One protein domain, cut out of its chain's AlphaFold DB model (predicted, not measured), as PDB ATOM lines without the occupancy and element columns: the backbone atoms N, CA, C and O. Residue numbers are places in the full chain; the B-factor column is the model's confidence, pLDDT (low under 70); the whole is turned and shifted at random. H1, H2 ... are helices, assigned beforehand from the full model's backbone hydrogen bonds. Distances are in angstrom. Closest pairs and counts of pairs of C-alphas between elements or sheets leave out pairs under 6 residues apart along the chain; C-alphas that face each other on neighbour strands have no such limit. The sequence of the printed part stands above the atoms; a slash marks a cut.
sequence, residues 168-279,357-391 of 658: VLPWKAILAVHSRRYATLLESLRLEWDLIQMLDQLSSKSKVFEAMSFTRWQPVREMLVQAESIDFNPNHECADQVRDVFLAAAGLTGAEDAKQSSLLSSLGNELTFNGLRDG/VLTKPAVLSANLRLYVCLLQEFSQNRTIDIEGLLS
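What this domain is: This is residues 168 to 279 and 357 to 391 of the 658 residues of the protein "Hypothetical protein" of Symbiodinium microadriaticum (UniProt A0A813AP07). A long helix, H2, is the middle of this domain: H1 folds back on its first part, H5 of the helical hairpin H5-H6 packs across it steeply, and the end of a second long helix, H9, meets its later part nearly at right angles. H1 also packs on H6, the short H3, H4 and H10 lie round H9 and the later part of H2, and H7 and H8 are loosely placed on the far side of the hairpin. The printed part has 147 residues with ten named helices, H1 to H10 in chain order, and no named strand; its class is all helix. It is compact, with a radius of gyration of the C-alphas of 16.0 A, and spans 51 by 34 by 20 A.

Where its parts are: H1, residues 171 to 177, begins with C-alpha 171 at (-78.919, 68.976, 20.998). H2, residues 179 to 200, is 30.9 A long and ends with C-alpha 200 at (-80.265, 52.373, 35.446). H3 is residues 207 to 211 and H4 213 to 216. H5, residues 218 to 229, is 16.0 A long, and H6, residues 239 to 249, 15.5 A. H7 is residues 256 to 259; H8, residues 267 to 279, is 16.3 A long. H9, residues 361 to 380, is 29.1 A long and ends with C-alpha 380 at (-67.201, 65.576, 42.016). H10 is residues 386 to 389.

How they stand to each other: H2 is the hub, touching three helices. H1 and H2 form a helical hairpin, a shallow tilt of 33 degrees, only just short of steep; their closest C-alphas, of Ala 176 and Tyr 182, are 4.6 A apart. H5 touches H2 at a steep tilt of 67 degrees, with C-alphas 193 and 224 closest at 6.6 A. H9, with residues 375 to 379 alone, touches H2 about perpendicular at 83 degrees; C-alphas 192 and 375 are closest at 6.9 A. The hairpin H5-H6 has a shallow tilt of 9 degrees, with C-alphas 226 and 242 closest at 6.0 A. H1 touches H6, closest at C-alphas 173 and 246, 5.2 A. H5 and H8 are near each other, as are H4 and H9; H7 and H8 are apart. Every O i to N i+4 pair is within hydrogen-bond range in H3, H5, H6, H8 and H9; H2 has 17 of 18, H1 0 of 3 but 4 of 4 O i to N i+3 pairs, and H4, H7 and H10 are too short for an i+4 pair.

The domain as a whole: The C-alphas farthest apart, of Asp 257 and Ser 391, are 50.6 A apart. Residues 280 to 356 are not printed; C-alphas 279 and 357 are 15.4 A apart across this cut. Of the links printed whole, none is long. Mean pLDDT of the printed part is 72.6, with 53 residues under 70, among them 247 to 279 and 357 to 364.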
ATOM      1  N   VAL A 168     -77.709  69.147  26.721       79.12
ATOM      2  CA  VAL A 168     -77.991  67.708  26.842       79.12
ATOM      3  C   VAL A 168     -78.172  67.093  25.448       79.12
ATOM      4  O   VAL A 168     -78.455  67.789  24.466       79.12
ATOM      5  N   LEU A 169     -77.956  65.782  25.316       71.38
ATOM      6  CA  LEU A 169     -78.305  65.060  24.092       71.38
ATOM      7  C   LEU A 169     -79.828  65.108  23.837       71.38
ATOM      8  O   LEU A 169     -80.613  65.028  24.779       71.38
ATOM      9  N   PRO A 170     -80.273  65.190  22.571       63.50
ATOM     10  CA  PRO A 170     -79.464  65.156  21.351       63.50
ATOM     11  C   PRO A 170     -78.869  66.508  20.928       63.50
ATOM     12  O   PRO A 170     -77.973  66.524  20.092       63.50
ATOM     13  N   TRP A 171     -79.305  67.641  21.488       72.00
ATOM     14  CA  TRP A 171     -78.919  68.976  20.998       72.00
ATOM     15  C   TRP A 171     -77.415  69.234  21.023       72.00
ATOM     16  O   TRP A 171     -76.859  69.792  20.076       72.00
ATOM     17  N   LYS A 172     -76.737  68.764  22.070       83.75
ATOM     18  CA  LYS A 172     -75.288  68.909  22.223       83.75
ATOM     19  C   LYS A 172     -74.471  68.150  21.164       83.75
ATOM     20  O   LYS A 172     -73.298  68.467  20.973       83.75
ATOM     21  N   ALA A 173     -75.075  67.220  20.413       80.81
ATOM     22  CA  ALA A 173     -74.412  66.507  19.314       80.81
ATOM     23  C   ALA A 173     -73.890  67.456  18.220       80.81
ATOM     24  O   ALA A 173     -72.900  67.145  17.559       80.81
ATOM     25  N   ILE A 174     -74.470  68.658  18.091       79.94
ATOM     26  CA  ILE A 174     -73.988  69.704  17.177       79.94
ATOM     27  C   ILE A 174     -72.519  70.091  17.420       79.94
ATOM     28  O   ILE A 174     -71.835  70.565  16.515       79.94
ATOM     29  N   LEU A 175     -71.987  69.859  18.624       87.62
ATOM     30  CA  LEU A 175     -70.581  70.125  18.933       87.62
ATOM     31  C   LEU A 175     -69.615  69.223  18.148       87.62
ATOM     32  O   LEU A 175     -68.450  69.589  17.991       87.62
ATOM     33  N   ALA A 176     -70.096  68.113  17.581       85.44
ATOM     34  CA  ALA A 176     -69.324  67.247  16.695       85.44
ATOM     35  C   ALA A 176     -68.904  67.937  15.380       85.44
ATOM     36  O   ALA A 176     -68.034  67.429  14.674       85.44
ATOM     37  N   VAL A 177     -69.466  69.109  15.044       81.62
ATOM     38  CA  VAL A 177     -69.110  69.865  13.827       81.62
ATOM     39  C   VAL A 177     -67.627  70.229  13.800       81.62
ATOM     40  O   VAL A 177     -67.009  70.169  12.740       81.62
ATOM     41  N   HIS A 178     -67.018  70.524  14.949       79.88
ATOM     42  CA  HIS A 178     -65.609  70.909  15.030       79.88
ATOM     43  C   HIS A 178     -64.767  69.839  15.724       79.88
ATOM     44  O   HIS A 178     -65.085  69.438  16.838       79.88
ATOM     45  N   SER A 179     -63.632  69.464  15.130       71.88
ATOM     46  CA  SER A 179     -62.706  68.460  15.685       71.88
ATOM     47  C   SER A 179     -62.247  68.780  17.114       71.88
ATOM     48  O   SER A 179     -62.266  67.907  17.975       71.88
ATOM     49  N   ARG A 180     -61.929  70.052  17.409       79.88
ATOM     50  CA  ARG A 180     -61.567  70.497  18.769       79.88
ATOM     51  C   ARG A 180     -62.682  70.259  19.791       79.88
ATOM     52  O   ARG A 180     -62.410  69.865  20.915       79.88
ATOM     53  N   ARG A 181     -63.939  70.493  19.401       84.62
ATOM     54  CA  ARG A 181     -65.106  70.351  20.288       84.62
ATOM     55  C   ARG A 181     -65.602  68.914  20.363       84.62
ATOM     56  O   ARG A 181     -66.212  68.548  21.357       84.62
ATOM     57  N   TYR A 182     -65.315  68.108  19.346       89.00
ATOM     58  CA  TYR A 182     -65.626  66.687  19.325       89.00
ATOM     59  C   TYR A 182     -64.875  65.924  20.424       89.00
ATOM     60  O   TYR A 182     -65.488  65.129  21.127       89.00
ATOM     61  N   ALA A 183     -63.596  66.236  20.655       89.62
ATOM     62  CA  ALA A 183     -62.838  65.667  21.773       89.62
ATOM     63  C   ALA A 183     -63.498  65.977  23.132       89.62
ATOM     64  O   ALA A 183     -63.827  65.067  23.887       89.62
ATOM     65  N   THR A 184     -63.797  67.254  23.397       90.12
ATOM     66  CA  THR A 184     -64.489  67.679  24.627       90.12
ATOM     67  C   THR A 184     -65.899  67.088  24.745       90.12
ATOM     68  O   THR A 184     -66.365  66.785  25.843       90.12
ATOM     69  N   LEU A 185     -66.598  66.914  23.618       92.12
ATOM     70  CA  LEU A 185     -67.894  66.244  23.580       92.12
ATOM     71  C   LEU A 185     -67.756  64.801  24.070       92.12
ATOM     72  O   LEU A 185     -68.486  64.427  24.980       92.12
ATOM     73  N   LEU A 186     -66.820  64.020  23.523       93.88
ATOM     74  CA  LEU A 186     -66.610  62.622  23.915       93.88
ATOM     75  C   LEU A 186     -66.250  62.476  25.400       93.88
ATOM     76  O   LEU A 186     -66.825  61.627  26.077       93.88
ATOM     77  N   GLU A 187     -65.382  63.340  25.933       91.62
ATOM     78  CA  GLU A 187     -65.062  63.361  27.371       91.62
ATOM     79  C   GLU A 187     -66.307  63.598  28.230       91.62
ATOM     80  O   GLU A 187     -66.541  62.908  29.224       91.62
ATOM     81  N   SER A 188     -67.146  64.552  27.823       92.19
ATOM     82  CA  SER A 188     -68.396  64.809  28.524       92.19
ATOM     83  C   SER A 188     -69.387  63.654  28.389       92.19
ATOM     84  O   SER A 188     -70.084  63.361  29.356       92.19
ATOM     85  N   LEU A 189     -69.465  63.005  27.225       93.25
ATOM     86  CA  LEU A 189     -70.348  61.860  26.999       93.25
ATOM     87  C   LEU A 189     -69.929  60.646  27.824       93.25
ATOM     88  O   LEU A 189     -70.795  59.901  28.263       93.25
ATOM     89  N   ARG A 190     -68.631  60.474  28.089       95.38
ATOM     90  CA  ARG A 190     -68.133  59.437  28.997       95.38
ATOM     91  C   ARG A 190     -68.676  59.626  30.414       95.38
ATOM     92  O   ARG A 190     -69.234  58.698  30.986       95.38
ATOM     93  N   LEU A 191     -68.567  60.843  30.954       93.88
ATOM     94  CA  LEU A 191     -69.124  61.195  32.268       93.88
ATOM     95  C   LEU A 191     -70.650  60.995  32.309       93.88
ATOM     96  O   LEU A 191     -71.169  60.451  33.283       93.88
ATOM     97  N   GLU A 192     -71.355  61.425  31.261       93.50
ATOM     98  CA  GLU A 192     -72.802  61.217  31.123       93.50
ATOM     99  C   GLU A 192     -73.155  59.722  31.067       93.50
ATOM    100  O   GLU A 192     -74.103  59.292  31.723       93.50
ATOM    101  N   TRP A 193     -72.374  58.908  30.351       92.69
ATOM    102  CA  TRP A 193     -72.606  57.470  30.233       92.69
ATOM    103  C   TRP A 193     -72.449  56.742  31.564       92.69
ATOM    104  O   TRP A 193     -73.337  55.979  31.947       92.69
ATOM    105  N   ASP A 194     -71.383  57.047  32.304       93.94
ATOM    106  CA  ASP A 194     -71.146  56.506  33.644       93.94
ATOM    107  C   ASP A 194     -72.323  56.819  34.593       93.94
ATOM    108  O   ASP A 194     -72.804  55.943  35.315       93.94
ATOM    109  N   LEU A 195     -72.824  58.065  34.576       94.12
ATOM    110  CA  LEU A 195     -73.977  58.466  35.391       94.12
ATOM    111  C   LEU A 195     -75.239  57.706  34.975       94.12
ATOM    112  O   LEU A 195     -75.994  57.233  35.823       94.12
ATOM    113  N   ILE A 196     -75.487  57.586  33.674       89.38
ATOM    114  CA  ILE A 196     -76.661  56.891  33.150       89.38
ATOM    115  C   ILE A 196     -76.660  55.414  33.572       89.38
ATOM    116  O   ILE A 196     -77.702  54.902  33.981       89.38
ATOM    117  N   GLN A 197     -75.504  54.745  33.544       87.75
ATOM    118  CA  GLN A 197     -75.375  53.370  34.031       87.75
ATOM    119  C   GLN A 197     -75.687  53.248  35.530       87.75
ATOM    120  O   GLN A 197     -76.300  52.266  35.943       87.75
ATOM    121  N   MET A 198     -75.317  54.243  36.344       88.88
ATOM    122  CA  MET A 198     -75.718  54.310  37.756       88.88
ATOM    123  C   MET A 198     -77.234  54.514  37.903       88.88
ATOM    124  O   MET A 198     -77.875  53.827  38.696       88.88
ATOM    125  N   LEU A 199     -77.829  55.420  37.123       86.06
ATOM    126  CA  LEU A 199     -79.272  55.688  37.151       86.06
ATOM    127  C   LEU A 199     -80.107  54.460  36.760       86.06
ATOM    128  O   LEU A 199     -81.198  54.265  37.294       86.06
ATOM    129  N   ASP A 200     -79.601  53.615  35.859       81.56
ATOM    130  CA  ASP A 200     -80.265  52.373  35.446       81.56
ATOM    131  C   ASP A 200     -80.284  51.296  36.544       81.56
ATOM    132  O   ASP A 200     -81.107  50.381  36.486       81.56
ATOM    133  N   GLN A 201     -79.412  51.402  37.552       83.88
ATOM    134  CA  GLN A 201     -79.388  50.492  38.705       83.88
ATOM    135  C   GLN A 201     -80.435  50.858  39.765       83.88
ATOM    136  O   GLN A 201     -80.697  50.060  40.669       83.88
ATOM    137  N   LEU A 202     -81.049  52.043  39.667       79.44
ATOM    138  CA  LEU A 202     -82.109  52.458  40.579       79.44
ATOM    139  C   LEU A 202     -83.354  51.579  40.416       79.44
ATOM    140  O   LEU A 202     -83.674  51.069  39.342       79.44
ATOM    141  N   SER A 203     -84.107  51.436  41.506       80.31
ATOM    142  CA  SER A 203     -85.381  50.720  41.491       80.31
ATOM    143  C   SER A 203     -86.357  51.368  40.510       80.31
ATOM    144  O   SER A 203     -86.528  52.585  40.507       80.31
ATOM    145  N   SER A 204     -87.113  50.558  39.765       75.38
ATOM    146  CA  SER A 204     -88.190  51.049  38.892       75.38
ATOM    147  C   SER A 204     -89.324  51.755  39.645       75.38
ATOM    148  O   SER A 204     -90.158  52.412  39.027       75.38
ATOM    149  N   LYS A 205     -89.362  51.632  40.980       75.94
ATOM    150  CA  LYS A 205     -90.272  52.369  41.869       75.94
ATOM    151  C   LYS A 205     -89.724  53.737  42.299       75.94
ATOM    152  O   LYS A 205     -90.444  54.489  42.951       75.94
ATOM    153  N   SER A 206     -88.461  54.039  41.998       79.81
ATOM    154  CA  SER A 206     -87.825  55.307  42.347       79.81
ATOM    155  C   SER A 206     -88.382  56.440  41.487       79.81
ATOM    156  O   SER A 206     -88.471  56.327  40.263       79.81
ATOM    157  N   LYS A 207     -88.713  57.572  42.115       84.94
ATOM    158  CA  LYS A 207     -89.150  58.778  41.388       84.94
ATOM    159  C   LYS A 207     -88.039  59.349  40.512       84.94
ATOM    160  O   LYS A 207     -88.319  59.933  39.472       84.94
ATOM    161  N   VAL A 208     -86.786  59.164  40.921       86.19
ATOM    162  CA  VAL A 208     -85.612  59.587  40.150       86.19
ATOM    163  C   VAL A 208     -85.490  58.736  38.896       86.19
ATOM    164  O   VAL A 208     -85.305  59.267  37.805       86.19
ATOM    165  N   PHE A 209     -85.685  57.420  39.033       80.56
ATOM    166  CA  PHE A 209     -85.732  56.520  37.887       80.56
ATOM    167  C   PHE A 209     -86.806  56.973  36.892       80.56
ATOM    168  O   PHE A 209     -86.512  57.082  35.705       80.56
ATOM    169  N   GLU A 210     -88.015  57.304  37.352       80.06
ATOM    170  CA  GLU A 210     -89.097  57.826  36.504       80.06
ATOM    171  C   GLU A 210     -88.739  59.168  35.831       80.06
ATOM    172  O   GLU A 210     -88.883  59.306  34.611       80.06
ATOM    173  N   ALA A 211     -88.199  60.125  36.594       80.25
ATOM    174  CA  ALA A 211     -87.803  61.449  36.106       80.25
ATOM    175  C   ALA A 211     -86.688  61.388  35.044       80.25
ATOM    176  O   ALA A 211     -86.665  62.195  34.116       80.25
ATOM    177  N   MET A 212     -85.795  60.398  35.137       83.06
ATOM    178  CA  MET A 212     -84.682  60.185  34.202       83.06
ATOM    179  C   MET A 212     -85.049  59.297  33.005       83.06
ATOM    180  O   MET A 212     -84.176  58.778  32.318       83.06
ATOM    181  N   SER A 213     -86.335  59.100  32.714       71.00
ATOM    182  CA  SER A 213     -86.788  58.272  31.583       71.00
ATOM    183  C   SER A 213     -86.240  58.693  30.222       71.00
ATOM    184  O   SER A 213     -86.011  57.825  29.377       71.00
ATOM    185  N   PHE A 214     -85.934  59.977  30.032       68.81
ATOM    186  CA  PHE A 214     -85.340  60.473  28.794       68.81
ATOM    187  C   PHE A 214     -83.919  59.943  28.527       68.81
ATOM    188  O   PHE A 214     -83.519  59.816  27.373       68.81
ATOM    189  N   THR A 215     -83.159  59.553  29.557       72.88
ATOM    190  CA  THR A 215     -81.814  58.975  29.369       72.88
ATOM    191  C   THR A 215     -81.871  57.577  28.758       72.88
ATOM    192  O   THR A 215     -80.894  57.097  28.187       72.88
ATOM    193  N   ARG A 216     -83.023  56.901  28.849       68.00
ATOM    194  CA  ARG A 216     -83.290  55.585  28.246       68.00
ATOM    195  C   ARG A 216     -83.857  55.689  26.832       68.00
ATOM    196  O   ARG A 216     -84.228  54.677  26.242       68.00
ATOM    197  N   TRP A 217     -83.925  56.892  26.269       65.31
ATOM    198  CA  TRP A 217     -84.329  57.074  24.884       65.31
ATOM    199  C   TRP A 217     -83.310  56.469  23.927       65.31
ATOM    200  O   TRP A 217     -82.112  56.739  24.005       65.31
ATOM    201  N   GLN A 218     -83.812  55.684  22.978       53.91
ATOM    202  CA  GLN A 218     -82.979  54.935  22.047       53.91
ATOM    203  C   GLN A 218     -81.976  55.817  21.275       53.91
ATOM    204  O   GLN A 218     -80.808  55.447  21.254       53.91
ATOM    205  N   PRO A 219     -82.337  56.995  20.721       56.94
ATOM    206  CA  PRO A 219     -81.360  57.844  20.031       56.94
ATOM    207  C   PRO A 219     -80.228  58.335  20.942       56.94
ATOM    208  O   PRO A 219     -79.077  58.391  20.519       56.94
ATOM    209  N   VAL A 220     -80.538  58.653  22.204       64.75
ATOM    210  CA  VAL A 220     -79.534  59.038  23.211       64.75
ATOM    211  C   VAL A 220     -78.595  57.860  23.486       64.75
ATOM    212  O   VAL A 220     -77.378  58.027  23.473       64.75
ATOM    213  N   ARG A 221     -79.147  56.652  23.649       68.00
ATOM    214  CA  ARG A 221     -78.375  55.423  23.890       68.00
ATOM    215  C   ARG A 221     -77.514  55.010  22.708       68.00
ATOM    216  O   ARG A 221     -76.360  54.662  22.910       68.00
ATOM    217  N   GLU A 222     -78.040  55.070  21.493       64.31
ATOM    218  CA  GLU A 222     -77.292  54.732  20.282       64.31
ATOM    219  C   GLU A 222     -76.074  55.639  20.129       64.31
ATOM    220  O   GLU A 222     -74.978  55.142  19.892       64.31
ATOM    221  N   MET A 223     -76.228  56.946  20.354       69.69
ATOM    222  CA  MET A 223     -75.104  57.880  20.328       69.69
ATOM    223  C   MET A 223     -74.029  57.545  21.373       69.69
ATOM    224  O   MET A 223     -72.840  57.558  21.057       69.69
ATOM    225  N   LEU A 224     -74.434  57.207  22.599       78.69
ATOM    226  CA  LEU A 224     -73.508  56.846  23.676       78.69
ATOM    227  C   LEU A 224     -72.802  55.511  23.407       78.69
ATOM    228  O   LEU A 224     -71.596  55.425  23.601       78.69
ATOM    229  N   VAL A 225     -73.508  54.512  22.870       76.06
ATOM    230  CA  VAL A 225     -72.927  53.218  22.467       76.06
ATOM    231  C   VAL A 225     -71.939  53.383  21.309       76.06
ATOM    232  O   VAL A 225     -70.889  52.749  21.303       76.06
ATOM    233  N   GLN A 226     -72.232  54.251  20.333       74.88
ATOM    234  CA  GLN A 226     -71.278  54.555  19.261       74.88
ATOM    235  C   GLN A 226     -70.017  55.233  19.816       74.88
ATOM    236  O   GLN A 226     -68.912  54.851  19.438       74.88
ATOM    237  N   ALA A 227     -70.150  56.172  20.758       82.50
ATOM    238  CA  ALA A 227     -68.992  56.758  21.439       82.50
ATOM    239  C   ALA A 227     -68.215  55.739  22.290       82.50
ATOM    240  O   ALA A 227     -66.987  55.740  22.270       82.50
ATOM    241  N   GLU A 228     -68.903  54.842  22.992       83.00
ATOM    242  CA  GLU A 228     -68.289  53.768  23.778       83.00
ATOM    243  C   GLU A 228     -67.535  52.765  22.892       83.00
ATOM    244  O   GLU A 228     -66.466  52.297  23.275       83.00
ATOM    245  N   SER A 229     -68.023  52.489  21.676       76.25
ATOM    246  CA  SER A 229     -67.357  51.582  20.725       76.25
ATOM    247  C   SER A 229     -65.954  52.041  20.311       76.25
ATOM    248  O   SER A 229     -65.135  51.223  19.901       76.25
ATOM    249  N   ILE A 230     -65.676  53.340  20.458       83.88
ATOM    250  CA  ILE A 230     -64.366  53.952  20.226       83.88
ATOM    251  C   ILE A 230     -63.670  54.353  21.538       83.88
ATOM    252  O   ILE A 230     -62.743  55.159  21.508       83.88
ATOM    253  N   ASP A 231     -64.131  53.843  22.686       89.31
ATOM    254  CA  ASP A 231     -63.672  54.191  24.044       89.31
ATOM    255  C   ASP A 231     -63.643  55.708  24.307       89.31
ATOM    256  O   ASP A 231     -62.765  56.243  24.986       89.31
ATOM    257  N   PHE A 232     -64.589  56.439  23.706       93.62
ATOM    258  CA  PHE A 232     -64.646  57.901  23.752       93.62
ATOM    259  C   PHE A 232     -63.336  58.573  23.284       93.62
ATOM    260  O   PHE A 232     -63.041  59.707  23.667       93.62
ATOM    261  N   ASN A 233     -62.537  57.895  22.452       91.44
ATOM    262  CA  ASN A 233     -61.244  58.380  21.989       91.44
ATOM    263  C   ASN A 233     -61.379  59.084  20.625       91.44
ATOM    264  O   ASN A 233     -61.637  58.422  19.616       91.44
ATOM    265  N   PRO A 234     -61.129  60.405  20.541       89.88
ATOM    266  CA  PRO A 234     -61.235  61.146  19.284       89.88
ATOM    267  C   PRO A 234     -60.194  60.732  18.232       89.88
ATOM    268  O   PRO A 234     -60.348  61.090  17.070       89.88
ATOM    269  N   ASN A 235     -59.143  59.999  18.616       91.75
ATOM    270  CA  ASN A 235     -58.084  59.530  17.715       91.75
ATOM    271  C   ASN A 235     -58.280  58.075  17.250       91.75
ATOM    272  O   ASN A 235     -57.378  57.502  16.641       91.75
ATOM    273  N   HIS A 236     -59.412  57.445  17.582       89.25
ATOM    274  CA  HIS A 236     -59.725  56.092  17.130       89.25
ATOM    275  C   HIS A 236     -59.917  56.046  15.603       89.25
ATOM    276  O   HIS A 236     -60.416  56.998  15.008       89.25
ATOM    277  N   GLU A 237     -59.592  54.924  14.955       81.94
ATOM    278  CA  GLU A 237     -59.721  54.770  13.492       81.94
ATOM    279  C   GLU A 237     -61.159  54.981  12.975       81.94
ATOM    280  O   GLU A 237     -61.368  55.493  11.878       81.94
ATOM    281  N   CYS A 238     -62.157  54.646  13.796       74.88
ATOM    282  CA  CYS A 238     -63.584  54.852  13.515       74.88
ATOM    283  C   CYS A 238     -64.148  56.191  14.033       74.88
ATOM    284  O   CYS A 238     -65.360  56.398  13.958       74.88
ATOM    285  N   ALA A 239     -63.323  57.097  14.573       78.19
ATOM    286  CA  ALA A 239     -63.801  58.334  15.198       78.19
ATOM    287  C   ALA A 239     -64.596  59.223  14.226       78.19
ATOM    288  O   ALA A 239     -65.644  59.752  14.591       78.19
ATOM    289  N   ASP A 240     -64.170  59.316  12.964       77.19
ATOM    290  CA  ASP A 240     -64.891  60.090  11.945       77.19
ATOM    291  C   ASP A 240     -66.272  59.498  11.619       77.19
ATOM    292  O   ASP A 240     -67.235  60.239  11.426       77.19
ATOM    293  N   GLN A 241     -66.409  58.167  11.644       72.56
ATOM    294  CA  GLN A 241     -67.695  57.495  11.420       72.56
ATOM    295  C   GLN A 241     -68.670  57.773  12.571       72.56
ATOM    296  O   GLN A 241     -69.839  58.083  12.341       72.56
ATOM    297  N   VAL A 242     -68.188  57.719  13.816       71.94
ATOM    298  CA  VAL A 242     -68.988  58.056  15.006       71.94
ATOM    299  C   VAL A 242     -69.360  59.540  15.011       71.94
ATOM    300  O   VAL A 242     -70.494  59.904  15.326       71.94
ATOM    301  N   ARG A 243     -68.432  60.415  14.617       79.69
ATOM    302  CA  ARG A 243     -68.688  61.849  14.449       79.69
ATOM    303  C   ARG A 243     -69.801  62.099  13.431       79.69
ATOM    304  O   ARG A 243     -70.690  62.904  13.704       79.69
ATOM    305  N   ASP A 244     -69.811  61.386  12.308       66.88
ATOM    306  CA  ASP A 244     -70.867  61.496  11.298       66.88
ATOM    307  C   ASP A 244     -72.249  61.073  11.818       66.88
ATOM    308  O   ASP A 244     -73.247  61.699  11.457       66.88
ATOM    309  N   VAL A 245     -72.323  60.091  12.724       66.38
ATOM    310  CA  VAL A 245     -73.579  59.725  13.407       66.38
ATOM    311  C   VAL A 245     -74.116  60.893  14.239       66.38
ATOM    312  O   VAL A 245     -75.310  61.188  14.182       66.38
ATOM    313  N   PHE A 246     -73.255  61.602  14.973       71.56
ATOM    314  CA  PHE A 246     -73.665  62.771  15.765       71.56
ATOM    315  C   PHE A 246     -74.119  63.939  14.899       71.56
ATOM    316  O   PHE A 246     -75.120  64.587  15.206       71.56
ATOM    317  N   LEU A 247     -73.424  64.183  13.789       68.94
ATOM    318  CA  LEU A 247     -73.817  65.206  12.826       68.94
ATOM    319  C   LEU A 247     -75.167  64.877  12.187       68.94
ATOM    320  O   LEU A 247     -76.035  65.746  12.120       68.94
ATOM    321  N   ALA A 248     -75.389  63.617  11.813       63.16
ATOM    322  CA  ALA A 248     -76.672  63.158  11.295       63.16
ATOM    323  C   ALA A 248     -77.798  63.298  12.333       63.16
ATOM    324  O   ALA A 248     -78.882  63.772  11.992       63.16
ATOM    325  N   ALA A 249     -77.540  62.959  13.602       60.66
ATOM    326  CA  ALA A 249     -78.499  63.130  14.696       60.66
ATOM    327  C   ALA A 249     -78.863  64.606  14.940       60.66
ATOM    328  O   ALA A 249     -80.005  64.903  15.282       60.66
ATOM    329  N   ALA A 250     -77.922  65.525  14.705       59.00
ATOM    330  CA  ALA A 250     -78.145  66.970  14.757       59.00
ATOM    331  C   ALA A 250     -78.825  67.544  13.492       59.00
ATOM    332  O   ALA A 250     -79.054  68.754  13.420       59.00
ATOM    333  N   GLY A 251     -79.145  66.703  12.501       54.53
ATOM    334  CA  GLY A 251     -79.775  67.099  11.237       54.53
ATOM    335  C   GLY A 251     -78.803  67.580  10.155       54.53
ATOM    336  O   GLY A 251     -79.245  68.112   9.140       54.53
ATOM    337  N   LEU A 252     -77.494  67.392  10.341       59.03
ATOM    338  CA  LEU A 252     -76.447  67.793   9.402       59.03
ATOM    339  C   LEU A 252     -76.017  66.603   8.527       59.03
ATOM    340  O   LEU A 252     -75.000  65.952   8.778       59.03
ATOM    341  N   THR A 253     -76.804  66.305   7.489       54.31
ATOM    342  CA  THR A 253     -76.537  65.230   6.512       54.31
ATOM    343  C   THR A 253     -76.092  65.805   5.161       54.31
ATOM    344  O   THR A 253     -76.788  66.659   4.622       54.31
ATOM    345  N   GLY A 254     -74.974  65.341   4.584       50.00
ATOM    346  CA  GLY A 254     -74.492  65.776   3.256       50.00
ATOM    347  C   GLY A 254     -72.962  65.887   3.142       50.00
ATOM    348  O   GLY A 254     -72.248  65.504   4.064       50.00
ATOM    349  N   ALA A 255     -72.443  66.405   2.019       51.47
ATOM    350  CA  ALA A 255     -71.023  66.781   1.875       51.47
ATOM    351  C   ALA A 255     -70.645  67.918   2.856       51.47
ATOM    352  O   ALA A 255     -71.543  68.606   3.335       51.47
ATOM    353  N   GLU A 256     -69.360  68.136   3.176       52.12
ATOM    354  CA  GLU A 256     -68.940  69.114   4.211       52.12
ATOM    355  C   GLU A 256     -69.558  70.516   4.032       52.12
ATOM    356  O   GLU A 256     -70.049  71.086   5.006       52.12
ATOM    357  N   ASP A 257     -69.666  71.014   2.799       43.88
ATOM    358  CA  ASP A 257     -70.286  72.315   2.489       43.88
ATOM    359  C   ASP A 257     -71.825  72.322   2.680       43.88
ATOM    360  O   ASP A 257     -72.433  73.345   3.012       43.88
ATOM    361  N   ALA A 258     -72.475  71.160   2.536       46.72
ATOM    362  CA  ALA A 258     -73.907  70.954   2.787       46.72
ATOM    363  C   ALA A 258     -74.219  70.748   4.287       46.72
ATOM    364  O   ALA A 258     -75.236  71.229   4.790       46.72
ATOM    365  N   LYS A 259     -73.310  70.105   5.038       48.97
ATOM    366  CA  LYS A 259     -73.395  69.949   6.506       48.97
ATOM    367  C   LYS A 259     -73.347  71.295   7.231       48.97
ATOM    368  O   LYS A 259     -73.872  71.414   8.331       48.97
ATOM    369  N   GLN A 260     -72.732  72.315   6.635       46.53
ATOM    370  CA  GLN A 260     -72.603  73.630   7.257       46.53
ATOM    371  C   GLN A 260     -73.729  74.615   6.879       46.53
ATOM    372  O   GLN A 260     -73.756  75.718   7.423       46.53
ATOM    373  N   SER A 261     -74.642  74.260   5.966       41.34
ATOM    374  CA  SER A 261     -75.630  75.187   5.378       41.34
ATOM    375  C   SER A 261     -77.088  74.960   5.809       41.34
ATOM    376  O   SER A 261     -77.955  75.771   5.490       41.34
ATOM    377  N   SER A 262     -77.385  73.903   6.575       47.12
ATOM    378  CA  SER A 262     -78.769  73.481   6.831       47.12
ATOM    379  C   SER A 262     -79.040  73.094   8.292       47.12
ATOM    380  O   SER A 262     -79.269  71.933   8.611       47.12
ATOM    381  N   LEU A 263     -79.093  74.083   9.190       44.69
ATOM    382  CA  LEU A 263     -79.798  73.960  10.481       44.69
ATOM    383  C   LEU A 263     -81.188  74.626  10.445       44.69
ATOM    384  O   LEU A 263     -81.994  74.455  11.357       44.69
ATOM    385  N   LEU A 264     -81.508  75.352   9.367       39.56
ATOM    386  CA  LEU A 264     -82.810  76.009   9.165       39.56
ATOM    387  C   LEU A 264     -83.937  75.046   8.786       39.56
ATOM    388  O   LEU A 264     -85.099  75.438   8.788       39.56
ATOM    389  N   SER A 265     -83.616  73.779   8.527       42.22
ATOM    390  CA  SER A 265     -84.586  72.687   8.460       42.22
ATOM    391  C   SER A 265     -84.682  71.915   9.785       42.22
ATOM    392  O   SER A 265     -85.044  70.738   9.771       42.22
ATOM    393  N   SER A 266     -84.364  72.534  10.938       39.88
ATOM    394  CA  SER A 266     -84.412  71.906  12.280       39.88
ATOM    395  C   SER A 266     -85.805  71.475  12.760       39.88
ATOM    396  O   SER A 266     -85.940  70.989  13.883       39.88
ATOM    397  N   LEU A 267     -86.780  71.448  11.848       34.78
ATOM    398  CA  LEU A 267     -87.790  70.398  11.796       34.78
ATOM    399  C   LEU A 267     -87.168  69.026  12.132       34.78
ATOM    400  O   LEU A 267     -87.805  68.255  12.811       34.78
ATOM    401  N   GLY A 268     -85.916  68.726  11.765       34.06
ATOM    402  CA  GLY A 268     -85.198  67.517  12.198       34.06
ATOM    403  C   GLY A 268     -85.086  67.344  13.720       34.06
ATOM    404  O   GLY A 268     -85.498  66.312  14.222       34.06
ATOM    405  N   ASN A 269     -84.617  68.344  14.474       37.12
ATOM    406  CA  ASN A 269     -84.495  68.246  15.939       37.12
ATOM    407  C   ASN A 269     -85.869  68.320  16.625       37.12
ATOM    408  O   ASN A 269     -86.143  67.555  17.545       37.12
ATOM    409  N   GLU A 270     -86.778  69.151  16.114       36.03
ATOM    410  CA  GLU A 270     -88.170  69.249  16.576       36.03
ATOM    411  C   GLU A 270     -88.986  67.968  16.257       36.03
ATOM    412  O   GLU A 270     -89.827  67.521  17.041       36.03
ATOM    413  N   LEU A 271     -88.693  67.293  15.137       36.25
ATOM    414  CA  LEU A 271     -89.231  65.984  14.746       36.25
ATOM    415  C   LEU A 271     -88.501  64.822  15.404       36.25
ATOM    416  O   LEU A 271     -89.109  63.764  15.514       36.25
ATOM    417  N   THR A 272     -87.256  64.978  15.849       37.34
ATOM    418  CA  THR A 272     -86.605  64.022  16.746       37.34
ATOM    419  C   THR A 272     -87.332  64.052  18.079       37.34
ATOM    420  O   THR A 272     -87.627  62.989  18.590       37.34
ATOM    421  N   PHE A 273     -87.798  65.204  18.575       40.41
ATOM    422  CA  PHE A 273     -88.698  65.264  19.737       40.41
ATOM    423  C   PHE A 273     -90.090  64.689  19.472       40.41
ATOM    424  O   PHE A 273     -90.576  63.886  20.265       40.41
ATOM    425  N   ASN A 274     -90.718  65.001  18.334       40.06
ATOM    426  CA  ASN A 274     -91.972  64.336  17.960       40.06
ATOM    427  C   ASN A 274     -91.779  62.829  17.710       40.06
ATOM    428  O   ASN A 274     -92.686  62.050  17.968       40.06
ATOM    429  N   GLY A 275     -90.600  62.417  17.248       36.84
ATOM    430  CA  GLY A 275     -90.185  61.045  16.969       36.84
ATOM    431  C   GLY A 275     -89.725  60.284  18.208       36.84
ATOM    432  O   GLY A 275     -89.864  59.071  18.236       36.84
ATOM    433  N   LEU A 276     -89.252  60.977  19.241       38.56
ATOM    434  CA  LEU A 276     -88.978  60.477  20.585       38.56
ATOM    435  C   LEU A 276     -90.294  60.324  21.344       38.56
ATOM    436  O   LEU A 276     -90.538  59.265  21.898       38.56
ATOM    437  N   ARG A 277     -91.202  61.301  21.243       41.53
ATOM    438  CA  ARG A 277     -92.589  61.216  21.731       41.53
ATOM    439  C   ARG A 277     -93.368  60.086  21.050       41.53
ATOM    440  O   ARG A 277     -94.093  59.334  21.697       41.53
ATOM    441  N   ASP A 278     -93.212  59.930  19.736       39.56
ATOM    442  CA  ASP A 278     -93.828  58.841  18.971       39.56
ATOM    443  C   ASP A 278     -93.077  57.511  19.131       39.56
ATOM    444  O   ASP A 278     -93.686  56.449  19.033       39.56
ATOM    445  N   GLY A 279     -91.767  57.549  19.364       36.50
ATOM    446  CA  GLY A 279     -90.891  56.403  19.595       36.50
ATOM    447  C   GLY A 279     -91.105  55.808  20.977       36.50
ATOM    448  O   GLY A 279     -91.177  54.596  21.102       36.50
ATOM    449  N   VAL A 357     -95.848  62.858  32.594       39.28
ATOM    450  CA  VAL A 357     -94.467  63.221  32.966       39.28
ATOM    451  C   VAL A 357     -93.600  63.593  31.754       39.28
ATOM    452  O   VAL A 357     -92.635  64.336  31.893       39.28
ATOM    453  N   LEU A 358     -93.957  63.129  30.552       39.00
ATOM    454  CA  LEU A 358     -93.140  63.275  29.337       39.00
ATOM    455  C   LEU A 358     -93.780  64.146  28.247       39.00
ATOM    456  O   LEU A 358     -93.182  64.381  27.200       39.00
ATOM    457  N   THR A 359     -94.982  64.670  28.491       41.25
ATOM    458  CA  THR A 359     -95.738  65.469  27.511       41.25
ATOM    459  C   THR A 359     -95.760  66.966  27.825       41.25
ATOM    460  O   THR A 359     -96.077  67.757  26.936       41.25
ATOM    461  N   LYS A 360     -95.391  67.379  29.048       50.41
ATOM    462  CA  LYS A 360     -95.394  68.786  29.487       50.41
ATOM    463  C   LYS A 360     -93.974  69.383  29.436       50.41
ATOM    464  O   LYS A 360     -93.121  68.926  30.197       50.41
ATOM    465  N   PRO A 361     -93.714  70.435  28.628       54.16
ATOM    466  CA  PRO A 361     -92.389  71.059  28.515       54.16
ATOM    467  C   PRO A 361     -91.763  71.441  29.859       54.16
ATOM    468  O   PRO A 361     -90.603  71.140  30.097       54.16
ATOM    469  N   ALA A 362     -92.546  72.003  30.784       57.97
ATOM    470  CA  ALA A 362     -92.061  72.387  32.111       57.97
ATOM    471  C   ALA A 362     -91.543  71.202  32.952       57.97
ATOM    472  O   ALA A 362     -90.620  71.371  33.747       57.97
ATOM    473  N   VAL A 363     -92.115  70.004  32.775       64.69
ATOM    474  CA  VAL A 363     -91.666  68.792  33.478       64.69
ATOM    475  C   VAL A 363     -90.353  68.295  32.882       64.69
ATOM    476  O   VAL A 363     -89.427  67.977  33.625       64.69
ATOM    477  N   LEU A 364     -90.234  68.304  31.550       68.81
ATOM    478  CA  LEU A 364     -88.981  67.970  30.874       68.81
ATOM    479  C   LEU A 364     -87.858  68.935  31.277       68.81
ATOM    480  O   LEU A 364     -86.789  68.465  31.651       68.81
ATOM    481  N   SER A 365     -88.106  70.250  31.289       70.88
ATOM    482  CA  SER A 365     -87.129  71.254  31.739       70.88
ATOM    483  C   SER A 365     -86.628  70.968  33.155       70.88
ATOM    484  O   SER A 365     -85.425  70.983  33.408       70.88
ATOM    485  N   ALA A 366     -87.543  70.659  34.080       74.50
ATOM    486  CA  ALA A 366     -87.191  70.340  35.461       74.50
ATOM    487  C   ALA A 366     -86.356  69.051  35.568       74.50
ATOM    488  O   ALA A 366     -85.413  68.995  36.355       74.50
ATOM    489  N   ASN A 367     -86.669  68.031  34.763       82.25
ATOM    490  CA  ASN A 367     -85.923  66.773  34.736       82.25
ATOM    491  C   ASN A 367     -84.535  66.938  34.097       82.25
ATOM    492  O   ASN A 367     -83.566  66.385  34.612       82.25
ATOM    493  N   LEU A 368     -84.416  67.720  33.018       82.19
ATOM    494  CA  LEU A 368     -83.130  68.038  32.391       82.19
ATOM    495  C   LEU A 368     -82.225  68.807  33.352       82.19
ATOM    496  O   LEU A 368     -81.048  68.480  33.480       82.19
ATOM    497  N   ARG A 369     -82.775  69.773  34.093       86.38
ATOM    498  CA  ARG A 369     -82.012  70.500  35.108       86.38
ATOM    499  C   ARG A 369     -81.562  69.598  36.251       86.38
ATOM    500  O   ARG A 369     -80.399  69.654  36.643       86.38
ATOM    501  N   LEU A 370     -82.451  68.740  36.761       91.75
ATOM    502  CA  LEU A 370     -82.069  67.731  37.750       91.75
ATOM    503  C   LEU A 370     -80.921  66.865  37.217       91.75
ATOM    504  O   LEU A 370     -79.947  66.651  37.928       91.75
ATOM    505  N   TYR A 371     -80.990  66.419  35.962       91.12
ATOM    506  CA  TYR A 371     -79.916  65.650  35.336       91.12
ATOM    507  C   TYR A 371     -78.594  66.422  35.279       91.12
ATOM    508  O   TYR A 371     -77.562  65.874  35.659       91.12
ATOM    509  N   VAL A 372     -78.611  67.698  34.879       90.75
ATOM    510  CA  VAL A 372     -77.412  68.552  34.872       90.75
ATOM    511  C   VAL A 372     -76.835  68.710  36.284       90.75
ATOM    512  O   VAL A 372     -75.620  68.608  36.447       90.75
ATOM    513  N   CYS A 373     -77.674  68.890  37.310       92.00
ATOM    514  CA  CYS A 373     -77.231  68.950  38.707       92.00
ATOM    515  C   CYS A 373     -76.599  67.629  39.158       92.00
ATOM    516  O   CYS A 373     -75.497  67.622  39.698       92.00
ATOM    517  N   LEU A 374     -77.263  66.500  38.893       93.31
ATOM    518  CA  LEU A 374     -76.740  65.176  39.231       93.31
ATOM    519  C   LEU A 374     -75.415  64.899  38.522       93.31
ATOM    520  O   LEU A 374     -74.519  64.320  39.125       93.31
ATOM    521  N   LEU A 375     -75.256  65.350  37.278       92.44
ATOM    522  CA  LEU A 375     -74.004  65.244  36.533       92.44
ATOM    523  C   LEU A 375     -72.877  66.053  37.184       92.44
ATOM    524  O   LEU A 375     -71.751  65.564  37.269       92.44
ATOM    525  N   GLN A 376     -73.171  67.262  37.669       91.56
ATOM    526  CA  GLN A 376     -72.204  68.085  38.397       91.56
ATOM    527  C   GLN A 376     -71.786  67.423  39.713       91.56
ATOM    528  O   GLN A 376     -70.590  67.266  39.954       91.56
ATOM    529  N   GLU A 377     -72.743  66.970  40.517       91.50
ATOM    530  CA  GLU A 377     -72.478  66.280  41.785       91.50
ATOM    531  C   GLU A 377     -71.708  64.967  41.568       91.50
ATOM    532  O   GLU A 377     -70.690  64.707  42.213       91.50
ATOM    533  N   PHE A 378     -72.114  64.170  40.578       93.56
ATOM    534  CA  PHE A 378     -71.445  62.925  40.210       93.56
ATOM    535  C   PHE A 378     -70.020  63.158  39.696       93.56
ATOM    536  O   PHE A 378     -69.115  62.380  39.997       93.56
ATOM    537  N   SER A 379     -69.781  64.250  38.958       93.06
ATOM    538  CA  SER A 379     -68.432  64.602  38.499       93.06
ATOM    539  C   SER A 379     -67.461  64.837  39.662       93.06
ATOM    540  O   SER A 379     -66.281  64.503  39.542       93.06
ATOM    541  N   GLN A 380     -67.967  65.345  40.792       92.50
ATOM    542  CA  GLN A 380     -67.201  65.576  42.016       92.50
ATOM    543  C   GLN A 380     -67.101  64.308  42.876       92.50
ATOM    544  O   GLN A 380     -66.060  64.055  43.482       92.50
ATOM    545  N   ASN A 381     -68.159  63.491  42.907       92.19
ATOM    546  CA  ASN A 381     -68.220  62.241  43.656       92.19
ATOM    547  C   ASN A 381     -68.871  61.116  42.834       92.19
ATOM    548  O   ASN A 381     -70.092  60.964  42.790       92.19
ATOM    549  N   ARG A 382     -68.034  60.240  42.268       89.25
ATOM    550  CA  ARG A 382     -68.464  59.097  41.439       89.25
ATOM    551  C   ARG A 382     -69.215  57.999  42.203       89.25
ATOM    552  O   ARG A 382     -69.712  57.063  41.591       89.25
ATOM    553  N   THR A 383     -69.289  58.092  43.528       88.69
ATOM    554  CA  THR A 383     -69.963  57.125  44.411       88.69
ATOM    555  C   THR A 383     -71.136  57.748  45.164       88.69
ATOM    556  O   THR A 383     -71.482  57.310  46.258       88.69
ATOM    557  N   ILE A 384     -71.712  58.817  44.616       90.94
ATOM    558  CA  ILE A 384     -72.802  59.550  45.253       90.94
ATOM    559  C   ILE A 384     -74.056  58.682  45.435       90.94
ATOM    560  O   ILE A 384     -74.479  57.970  44.526       90.94
ATOM    561  N   ASP A 385     -74.664  58.770  46.617       90.19
ATOM    562  CA  ASP A 385     -75.996  58.227  46.873       90.19
ATOM    563  C   ASP A 385     -77.046  59.215  46.349       90.19
ATOM    564  O   ASP A 385     -77.351  60.219  46.995       90.19
ATOM    565  N   ILE A 386     -77.572  58.946  45.152       90.25
ATOM    566  CA  ILE A 386     -78.556  59.810  44.490       90.25
ATOM    567  C   ILE A 386     -79.872  59.867  45.279       90.25
ATOM    568  O   ILE A 386     -80.477  60.933  45.374       90.25
ATOM    569  N   GLU A 387     -80.340  58.752  45.847       88.56
ATOM    570  CA  GLU A 387     -81.610  58.747  46.585       88.56
ATOM    571  C   GLU A 387     -81.474  59.473  47.925       88.56
ATOM    572  O   GLU A 387     -82.370  60.234  48.296       88.56
ATOM    573  N   GLY A 388     -80.333  59.309  48.603       88.31
ATOM    574  CA  GLY A 388     -79.985  60.077  49.795       88.31
ATOM    575  C   GLY A 388     -79.830  61.573  49.513       88.31
ATOM    576  O   GLY A 388     -80.376  62.391  50.244       88.31
ATOM    577  N   LEU A 389     -79.162  61.951  48.418       88.44
ATOM    578  CA  LEU A 389     -79.020  63.355  48.013       88.44
ATOM    579  C   LEU A 389     -80.380  64.031  47.796       88.44
ATOM    580  O   LEU A 389     -80.569  65.194  48.148       88.44
ATOM    581  N   LEU A 390     -81.329  63.299  47.209       90.00
ATOM    582  CA  LEU A 390     -82.637  63.828  46.844       90.00
ATOM    583  C   LEU A 390     -83.700  63.645  47.942       90.00
ATOM    584  O   LEU A 390     -84.854  64.030  47.733       90.00
ATOM    585  N   SER A 391     -83.344  63.102  49.114       86.81
ATOM    586  CA  SER A 391     -84.297  62.856  50.207       86.81
ATOM    587  C   SER A 391     -84.918  64.145  50.744       86.81
ATOM    588  O   SER A 391     -86.103  64.167  51.083       86.81
TER     589      SER A 391